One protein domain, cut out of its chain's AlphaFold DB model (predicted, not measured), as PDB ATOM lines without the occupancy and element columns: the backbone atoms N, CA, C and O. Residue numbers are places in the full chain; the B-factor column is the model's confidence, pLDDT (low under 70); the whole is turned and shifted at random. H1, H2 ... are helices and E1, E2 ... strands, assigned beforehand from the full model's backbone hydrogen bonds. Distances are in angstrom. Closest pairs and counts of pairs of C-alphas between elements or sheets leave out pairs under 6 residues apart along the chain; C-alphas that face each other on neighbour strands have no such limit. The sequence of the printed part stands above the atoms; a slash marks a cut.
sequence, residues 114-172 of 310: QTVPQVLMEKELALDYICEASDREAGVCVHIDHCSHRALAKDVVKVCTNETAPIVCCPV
ATOM      1  N   GLN A 114     -12.474  23.843 -49.439       53.00
ATOM      2  CA  GLN A 114     -11.931  22.708 -50.213       53.00
ATOM      3  C   GLN A 114     -10.784  21.952 -49.513       53.00
ATOM      4  O   GLN A 114     -10.515  20.803 -49.849       53.00
ATOM      5  N   THR A 115     -10.087  22.587 -48.570       53.31
ATOM      6  CA  THR A 115      -8.970  21.994 -47.810       53.31
ATOM      7  C   THR A 115      -9.407  21.328 -46.507       53.31
ATOM      8  O   THR A 115      -8.612  20.614 -45.898       53.31
ATOM      9  N   VAL A 116     -10.663  21.525 -46.098       57.12
ATOM     10  CA  VAL A 116     -11.271  20.907 -44.914       57.12
ATOM     11  C   VAL A 116     -12.297  19.870 -45.387       57.12
ATOM     12  O   VAL A 116     -13.002  20.129 -46.360       57.12
ATOM     13  N   PRO A 117     -12.418  18.689 -44.755       65.81
ATOM     14  CA  PRO A 117     -13.482  17.745 -45.086       65.81
ATOM     15  C   PRO A 117     -14.871  18.389 -44.958       65.81
ATOM     16  O   PRO A 117     -15.211  18.973 -43.925       65.81
ATOM     17  N   GLN A 118     -15.675  18.276 -46.015       77.19
ATOM     18  CA  GLN A 118     -17.010  18.865 -46.102       77.19
ATOM     19  C   GLN A 118     -18.077  17.784 -46.047       77.19
ATOM     20  O   GLN A 118     -17.945  16.741 -46.686       77.19
ATOM     21  N   VAL A 119     -19.166  18.068 -45.338       81.19
ATOM     22  CA  VAL A 119     -20.366  17.230 -45.361       81.19
ATOM     23  C   VAL A 119     -21.539  18.091 -45.803       81.19
ATOM     24  O   VAL A 119     -21.899  19.053 -45.121       81.19
ATOM     25  N   LEU A 120     -22.124  17.748 -46.952       81.12
ATOM     26  CA  LEU A 120     -23.381  18.342 -47.397       81.12
ATOM     27  C   LEU A 120     -24.485  17.901 -46.435       81.12
ATOM     28  O   LEU A 120     -24.581  16.719 -46.097       81.12
ATOM     29  N   MET A 121     -25.292  18.848 -45.965       76.25
ATOM     30  CA  MET A 121     -26.431  18.516 -45.117       76.25
ATOM     31  C   MET A 121     -27.424  17.631 -45.881       76.25
ATOM     32  O   MET A 121     -27.569  17.753 -47.094       76.25
ATOM     33  N   GLU A 122     -28.134  16.752 -45.164       79.56
ATOM     34  CA  GLU A 122     -29.130  15.835 -45.756       79.56
ATOM     35  C   GLU A 122     -30.188  16.566 -46.599       79.56
ATOM     36  O   GLU A 122     -30.788  15.984 -47.502       79.56
ATOM     37  N   LYS A 123     -30.399  17.853 -46.309       77.88
ATOM     38  CA  LYS A 123     -31.240  18.770 -47.064       77.88
ATOM     39  C   LYS A 123     -30.411  19.975 -47.494       77.88
ATOM     40  O   LYS A 123     -29.778  20.607 -46.651       77.88
ATOM     41  N   GLU A 124     -30.489  20.326 -48.774       77.06
ATOM     42  CA  GLU A 124     -29.982  21.608 -49.259       77.06
ATOM     43  C   GLU A 124     -30.822  22.744 -48.655       77.06
ATOM     44  O   GLU A 124     -32.052  22.774 -48.780       77.06
ATOM     45  N   LEU A 125     -30.161  23.643 -47.931       74.19
ATOM     46  CA  LEU A 125     -30.778  24.747 -47.195       74.19
ATOM     47  C   LEU A 125     -30.336  26.067 -47.816       74.19
ATOM     48  O   LEU A 125     -29.149  26.265 -48.039       74.19
ATOM     49  N   ALA A 126     -31.272  26.977 -48.077       72.88
ATOM     50  CA  ALA A 126     -30.946  28.267 -48.678       72.88
ATOM     51  C   ALA A 126     -30.214  29.200 -47.692       72.88
ATOM     52  O   ALA A 126     -30.154  28.938 -46.489       72.88
ATOM     53  N   LEU A 127     -29.677  30.309 -48.208       71.19
ATOM     54  CA  LEU A 127     -29.137  31.398 -47.390       71.19
ATOM     55  C   LEU A 127     -30.149  31.815 -46.301       71.19
ATOM     56  O   LEU A 127     -31.357  31.802 -46.536       71.19
ATOM     57  N   ASP A 128     -29.651  32.152 -45.115       63.72
ATOM     58  CA  ASP A 128     -30.405  32.561 -43.922       63.72
ATOM     59  C   ASP A 128     -31.290  31.475 -43.271       63.72
ATOM     60  O   ASP A 128     -32.004  31.742 -42.299       63.72
ATOM     61  N   TYR A 129     -31.219  30.219 -43.725       76.06
ATOM     62  CA  TYR A 129     -31.905  29.106 -43.057       76.06
ATOM     63  C   TYR A 129     -31.190  28.663 -41.783       76.06
ATOM     64  O   TYR A 129     -29.968  28.541 -41.752       76.06
ATOM     65  N   ILE A 130     -31.970  28.321 -40.754       76.12
ATOM     66  CA  ILE A 130     -31.455  27.707 -39.527       76.12
ATOM     67  C   ILE A 130     -30.921  26.308 -39.844       76.12
ATOM     68  O   ILE A 130     -31.575  25.510 -40.519       76.12
ATOM     69  N   CYS A 131     -29.745  26.010 -39.316       80.94
ATOM     70  CA  CYS A 131     -29.042  24.751 -39.493       80.94
ATOM     71  C   CYS A 131     -28.418  24.295 -38.164       80.94
ATOM     72  O   CYS A 131     -28.406  25.028 -37.175       80.94
ATOM     73  N   GLU A 132     -27.901  23.072 -38.132       85.44
ATOM     74  CA  GLU A 132     -27.164  22.531 -36.988       85.44
ATOM     75  C   GLU A 132     -25.719  22.283 -37.418       85.44
ATOM     76  O   GLU A 132     -25.482  21.498 -38.345       85.44
ATOM     77  N   ALA A 133     -24.764  22.936 -36.755       75.94
ATOM     78  CA  ALA A 133     -23.340  22.858 -37.064       75.94
ATOM     79  C   ALA A 133     -22.738  21.483 -36.692       75.94
ATOM     80  O   ALA A 133     -23.432  20.552 -36.267       75.94
ATOM     81  N   SER A 134     -21.443  21.278 -36.950       73.62
ATOM     82  CA  SER A 134     -20.771  19.988 -36.706       73.62
ATOM     83  C   SER A 134     -20.615  19.646 -35.218       73.62
ATOM     84  O   SER A 134     -20.510  18.475 -34.863       73.62
ATOM     85  N   ASP A 135     -20.678  20.646 -34.349       74.56
ATOM     86  CA  ASP A 135     -20.655  20.552 -32.886       74.56
ATOM     87  C   ASP A 135     -22.047  20.426 -32.246       74.56
ATOM     88  O   ASP A 135     -22.150  20.394 -31.021       74.56
ATOM     89  N   ARG A 136     -23.104  20.308 -33.062       79.69
ATOM     90  CA  ARG A 136     -24.517  20.301 -32.641       79.69
ATOM     91  C   ARG A 136     -25.025  21.636 -32.093       79.69
ATOM     92  O   ARG A 136     -26.099  21.681 -31.495       79.69
ATOM     93  N   GLU A 137     -24.289  22.726 -32.296       80.50
ATOM     94  CA  GLU A 137     -24.803  24.060 -32.006       80.50
ATOM     95  C   GLU A 137     -25.758  24.525 -33.110       80.50
ATOM     96  O   GLU A 137     -25.616  24.183 -34.289       80.50
ATOM     97  N   ALA A 138     -26.744  25.336 -32.722       76.50
ATOM     98  CA  ALA A 138     -27.601  26.016 -33.679       76.50
ATOM     99  C   ALA A 138     -26.776  27.018 -34.501       76.50
ATOM    100  O   ALA A 138     -25.922  27.736 -33.971       76.50
ATOM    101  N   GLY A 139     -27.068  27.083 -35.794       81.00
ATOM    102  CA  GLY A 139     -26.421  27.963 -36.752       81.00
ATOM    103  C   GLY A 139     -27.380  28.461 -37.825       81.00
ATOM    104  O   GLY A 139     -28.573  28.159 -37.806       81.00
ATOM    105  N   VAL A 140     -26.848  29.231 -38.767       81.69
ATOM    106  CA  VAL A 140     -27.560  29.756 -39.936       81.69
ATOM    107  C   VAL A 140     -26.663  29.596 -41.159       81.69
ATOM    108  O   VAL A 140     -25.438  29.725 -41.086       81.69
ATOM    109  N   CYS A 141     -27.283  29.271 -42.284       80.31
ATOM    110  CA  CYS A 141     -26.630  29.137 -43.571       80.31
ATOM    111  C   CYS A 141     -26.216  30.509 -44.103       80.31
ATOM    112  O   CYS A 141     -27.060  31.320 -44.470       80.31
ATOM    113  N   VAL A 142     -24.912  30.766 -44.165       78.56
ATOM    114  CA  VAL A 142     -24.346  32.029 -44.657       78.56
ATOM    115  C   VAL A 142     -23.300  31.750 -45.728       78.56
ATOM    116  O   VAL A 142     -22.757  30.645 -45.804       78.56
ATOM    117  N   HIS A 143     -22.987  32.746 -46.558       76.38
ATOM    118  CA  HIS A 143     -21.797  32.657 -47.403       76.38
ATOM    119  C   HIS A 143     -20.568  32.389 -46.534       76.38
ATOM    120  O   HIS A 143     -20.452  32.935 -45.438       76.38
ATOM    121  N   ILE A 144     -19.651  31.560 -47.031       72.56
ATOM    122  CA  ILE A 144     -18.396  31.234 -46.341       72.56
ATOM    123  C   ILE A 144     -17.653  32.480 -45.835       72.56
ATOM    124  O   ILE A 144     -17.155  32.481 -44.712       72.56
ATOM    125  N   ASP A 145     -17.663  33.561 -46.614       66.00
ATOM    126  CA  ASP A 145     -17.008  34.831 -46.285       66.00
ATOM    127  C   ASP A 145     -17.676  35.573 -45.112       66.00
ATOM    128  O   ASP A 145     -17.115  36.523 -44.571       66.00
ATOM    129  N   HIS A 146     -18.873  35.139 -44.704       71.62
ATOM    130  CA  HIS A 146     -19.650  35.670 -43.585       71.62
ATOM    131  C   HIS A 146     -19.663  34.725 -42.365       71.62
ATOM    132  O   HIS A 146     -20.452  34.917 -41.433       71.62
ATOM    133  N   CYS A 147     -18.789  33.716 -42.341       72.06
ATOM    134  CA  CYS A 147     -18.589  32.854 -41.183       72.06
ATOM    135  C   CYS A 147     -17.170  32.996 -40.623       72.06
ATOM    136  O   CYS A 147     -16.194  32.986 -41.372       72.06
ATOM    137  N   SER A 148     -17.042  33.113 -39.296       69.69
ATOM    138  CA  SER A 148     -15.740  33.247 -38.631       69.69
ATOM    139  C   SER A 148     -14.774  32.125 -39.031       69.69
ATOM    140  O   SER A 148     -15.117  30.939 -38.991       69.69
ATOM    141  N   HIS A 149     -13.518  32.479 -39.328       63.34
ATOM    142  CA  HIS A 149     -12.468  31.506 -39.649       63.34
ATOM    143  C   HIS A 149     -12.298  30.444 -38.551       63.34
ATOM    144  O   HIS A 149     -11.998  29.290 -38.844       63.34
ATOM    145  N   ARG A 150     -12.520  30.800 -37.278       61.47
ATOM    146  CA  ARG A 150     -12.443  29.849 -36.159       61.47
ATOM    147  C   ARG A 150     -13.535  28.781 -36.234       61.47
ATOM    148  O   ARG A 150     -13.282  27.634 -35.876       61.47
ATOM    149  N   ALA A 151     -14.727  29.142 -36.705       64.38
ATOM    150  CA  ALA A 151     -15.806  28.189 -36.939       64.38
ATOM    151  C   ALA A 151     -15.530  27.303 -38.165       64.38
ATOM    152  O   ALA A 151     -15.875  26.123 -38.151       64.38
ATOM    153  N   LEU A 152     -14.850  27.848 -39.180       66.81
ATOM    154  CA  LEU A 152     -14.464  27.130 -40.401       66.81
ATOM    155  C   LEU A 152     -13.231  26.227 -40.241       66.81
ATOM    156  O   LEU A 152     -13.043  25.305 -41.026       66.81
ATOM    157  N   ALA A 153     -12.397  26.466 -39.229       61.12
ATOM    158  CA  ALA A 153     -11.192  25.685 -38.943       61.12
ATOM    159  C   ALA A 153     -11.449  24.423 -38.088       61.12
ATOM    160  O   ALA A 153     -10.507  23.875 -37.512       61.12
ATOM    161  N   LYS A 154     -12.706  23.977 -37.959       65.19
ATOM    162  CA  LYS A 154     -13.076  22.737 -37.249       65.19
ATOM    163  C   LYS A 154     -12.821  21.498 -38.120       65.19
ATOM    164  O   LYS A 154     -12.736  21.607 -39.338       65.19
ATOM    165  N   ASP A 155     -12.749  20.319 -37.493       66.88
ATOM    166  CA  ASP A 155     -12.430  19.036 -38.156       66.88
ATOM    167  C   ASP A 155     -13.337  18.708 -39.359       66.88
ATOM    168  O   ASP A 155     -12.903  18.049 -40.304       66.88
ATOM    169  N   VAL A 156     -14.594  19.169 -39.326       75.19
ATOM    170  CA  VAL A 156     -15.574  19.024 -40.410       75.19
ATOM    171  C   VAL A 156     -16.458  20.268 -40.477       75.19
ATOM    172  O   VAL A 156     -17.026  20.690 -39.463       75.19
ATOM    173  N   VAL A 157     -16.634  20.814 -41.683       81.56
ATOM    174  CA  VAL A 157     -17.567  21.918 -41.961       81.56
ATOM    175  C   VAL A 157     -18.822  21.365 -42.640       81.56
ATOM    176  O   VAL A 157     -18.737  20.597 -43.601       81.56
ATOM    177  N   LYS A 158     -20.003  21.750 -42.139       86.38
ATOM    178  CA  LYS A 158     -21.290  21.412 -42.765       86.38
ATOM    179  C   LYS A 158     -21.653  22.450 -43.823       86.38
ATOM    180  O   LYS A 158     -21.667  23.650 -43.544       86.38
ATOM    181  N   VAL A 159     -21.973  21.973 -45.019       88.06
ATOM    182  CA  VAL A 159     -22.307  22.796 -46.185       88.06
ATOM    183  C   VAL A 159     -23.819  22.768 -46.398       88.06
ATOM    184  O   VAL A 159     -24.418  21.692 -46.436       88.06
ATOM    185  N   CYS A 160     -24.430  23.947 -46.503       84.88
ATOM    186  CA  CYS A 160     -25.865  24.120 -46.727       84.88
ATOM    187  C   CYS A 160     -26.235  24.003 -48.209       84.88
ATOM    188  O   CYS A 160     -27.237  23.369 -48.531       84.88
ATOM    189  N   THR A 161     -25.424  24.585 -49.103       82.56
ATOM    190  CA  THR A 161     -25.568  24.456 -50.564       82.56
ATOM    191  C   THR A 161     -24.203  24.330 -51.228       82.56
ATOM    192  O   THR A 161     -23.209  24.890 -50.759       82.56
ATOM    193  N   ASN A 162     -24.157  23.604 -52.345       69.69
ATOM    194  CA  ASN A 162     -22.956  23.426 -53.154       69.69
ATOM    195  C   ASN A 162     -23.074  24.188 -54.488       69.69
ATOM    196  O   ASN A 162     -23.066  23.594 -55.565       69.69
ATOM    197  N   GLU A 163     -23.249  25.508 -54.402       67.88
ATOM    198  CA  GLU A 163     -23.206  26.410 -55.559       67.88
ATOM    199  C   GLU A 163     -21.769  26.902 -55.833       67.88
ATOM    200  O   GLU A 163     -20.820  26.542 -55.140       67.88
ATOM    201  N   THR A 164     -21.580  27.758 -56.843       63.41
ATOM    202  CA  THR A 164     -20.267  28.342 -57.196       63.41
ATOM    203  C   THR A 164     -19.579  29.090 -56.047       63.41
ATOM    204  O   THR A 164     -18.359  29.233 -56.069       63.41
ATOM    205  N   ALA A 165     -20.339  29.544 -55.046       66.38
ATOM    206  CA  ALA A 165     -19.831  30.048 -53.776       66.38
ATOM    207  C   ALA A 165     -20.430  29.200 -52.636       66.38
ATOM    208  O   ALA A 165     -21.654  29.175 -52.501       66.38
ATOM    209  N   PRO A 166     -19.616  28.503 -51.821       72.62
ATOM    210  CA  PRO A 166     -20.132  27.576 -50.820       72.62
ATOM    211  C   PRO A 166     -20.875  28.320 -49.700       72.62
ATOM    212  O   PRO A 166     -20.336  29.245 -49.083       72.62
ATOM    213  N   ILE A 167     -22.108  27.888 -49.425       83.06
ATOM    214  CA  ILE A 167     -22.902  28.336 -48.275       83.06
ATOM    215  C   ILE A 167     -22.696  27.325 -47.150       83.06
ATOM    216  O   ILE A 167     -22.905  26.126 -47.334       83.06
ATOM    217  N   VAL A 168     -22.291  27.795 -45.975       86.38
ATOM    218  CA  VAL A 168     -21.905  26.960 -44.830       86.38
ATOM    219  C   VAL A 168     -22.846  27.177 -43.654       86.38
ATOM    220  O   VAL A 168     -23.365  28.274 -43.455       86.38
ATOM    221  N   CYS A 169     -23.036  26.136 -42.843       84.56
ATOM    222  CA  CYS A 169     -23.764  26.258 -41.588       84.56
ATOM    223  C   CYS A 169     -22.866  26.901 -40.525       84.56
ATOM    224  O   CYS A 169     -21.972  26.243 -39.985       84.56
ATOM    225  N   CYS A 170     -23.089  28.182 -40.231       82.00
ATOM    226  CA  CYS A 170     -22.278  28.929 -39.278       82.00
ATOM    227  C   CYS A 170     -22.978  29.023 -37.912       82.00
ATOM    228  O   CYS A 170     -24.143  29.423 -37.879       82.00
ATOM    229  N   PRO A 171     -22.325  28.670 -36.786       81.62
ATOM    230  CA  PRO A 171     -22.915  28.791 -35.452       81.62
ATOM    231  C   PRO A 171     -23.383  30.214 -35.140       81.62
ATOM    232  O   PRO A 171     -22.772  31.182 -35.593       81.62
ATOM    233  N   VAL A 172     -24.422  30.356 -34.307       64.88
ATOM    234  CA  VAL A 172     -25.038  31.674 -34.047       64.88
ATOM    235  C   VAL A 172     -24.074  32.704 -33.451       64.88
ATOM    236  O   VAL A 172     -24.155  33.893 -33.748       64.88
TER     237      VAL A 172
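This is residues 114 to 172 of the 310 residues of the protein "Clip domain-containing protein" of Anopheles maculatus (UniProt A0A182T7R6). The domain is a small, strongly twisted sheet of five short strands, curled like part of a barrel and left open between its edge strands E1 and E2, which are joined by the loop of residues 121 to 129. E5 and E4 lie nearest the middle, and the four-residue helix H1 only grazes the sheet. The printed part has 59 residues, with named elements in the order E1, E2, E3, H1, E4, E5; under half of the residues are in them, and the class is mostly strand. The sheet is mixed, in the order E1, E4, E5, E3, E2. The whole is compact and rounded, with a radius of gyration of the C-alphas of 9.8 A and spans of 24 by 22 by 21 A.

Find C-alpha 118 at (-17.010, 18.865, -46.102), where E1 begins; it runs to residue 120. E2 follows at residues 130 to 132. Next comes E3, residues 138 to 143, the longest strand, 16.3 A from its first C-alpha at (-27.601, 26.016, -33.679) to its last. H1 holds residues 149 to 152 and spans 4.9 A. E4, residues 157 to 161, measures 12.0 A, and E5, residues 167 to 171, measures 12.8 A and ends at C-alpha 171, (-22.915, 28.791, -35.452).

Begin at the edge strand E1, which is parallel to E4 at 39 degrees; look for N 159 and O 119, 2.9 A apart. The pairing of E4 is staggered: its residues 157 to 159 pair with E1 and its residues 159 to 161 with E5. E4 and E5 form a hairpin, antiparallel at 131 degrees, with N 160 and O 167 at 2.8 A. E5 and E3 are antiparallel at 146 degrees, with N 168 and O 142 at 2.9 A. E2 and E3 form the other hairpin, antiparallel at 114 degrees, with N 139 and O 131 at 2.8 A. E1 and E2 are apart. H1 is on the sheet but only grazes it, with its residues 151 to 152; the closest C-alphas of H1 and E5, those of Ala 151 and Cys 170, are 6.9 A apart. E3, H1 and E4 make a split strand-helix-strand unit, two strands running the same way with E5 between them in the sheet, and its crossover is right-handed. H1 is too short for any O i to N i+4 pair; its one O i to N i+3 pair is within hydrogen-bond range.

The two C-alphas farthest apart, those of Arg 136 and Thr 164, are 26.2 A apart. The printed part has no cut and no long link. Mean pLDDT of the printed part is 73.9; look for values under 70 at residues 114 to 117, 128, 145, 148 to 155, 162 to 165 and 172.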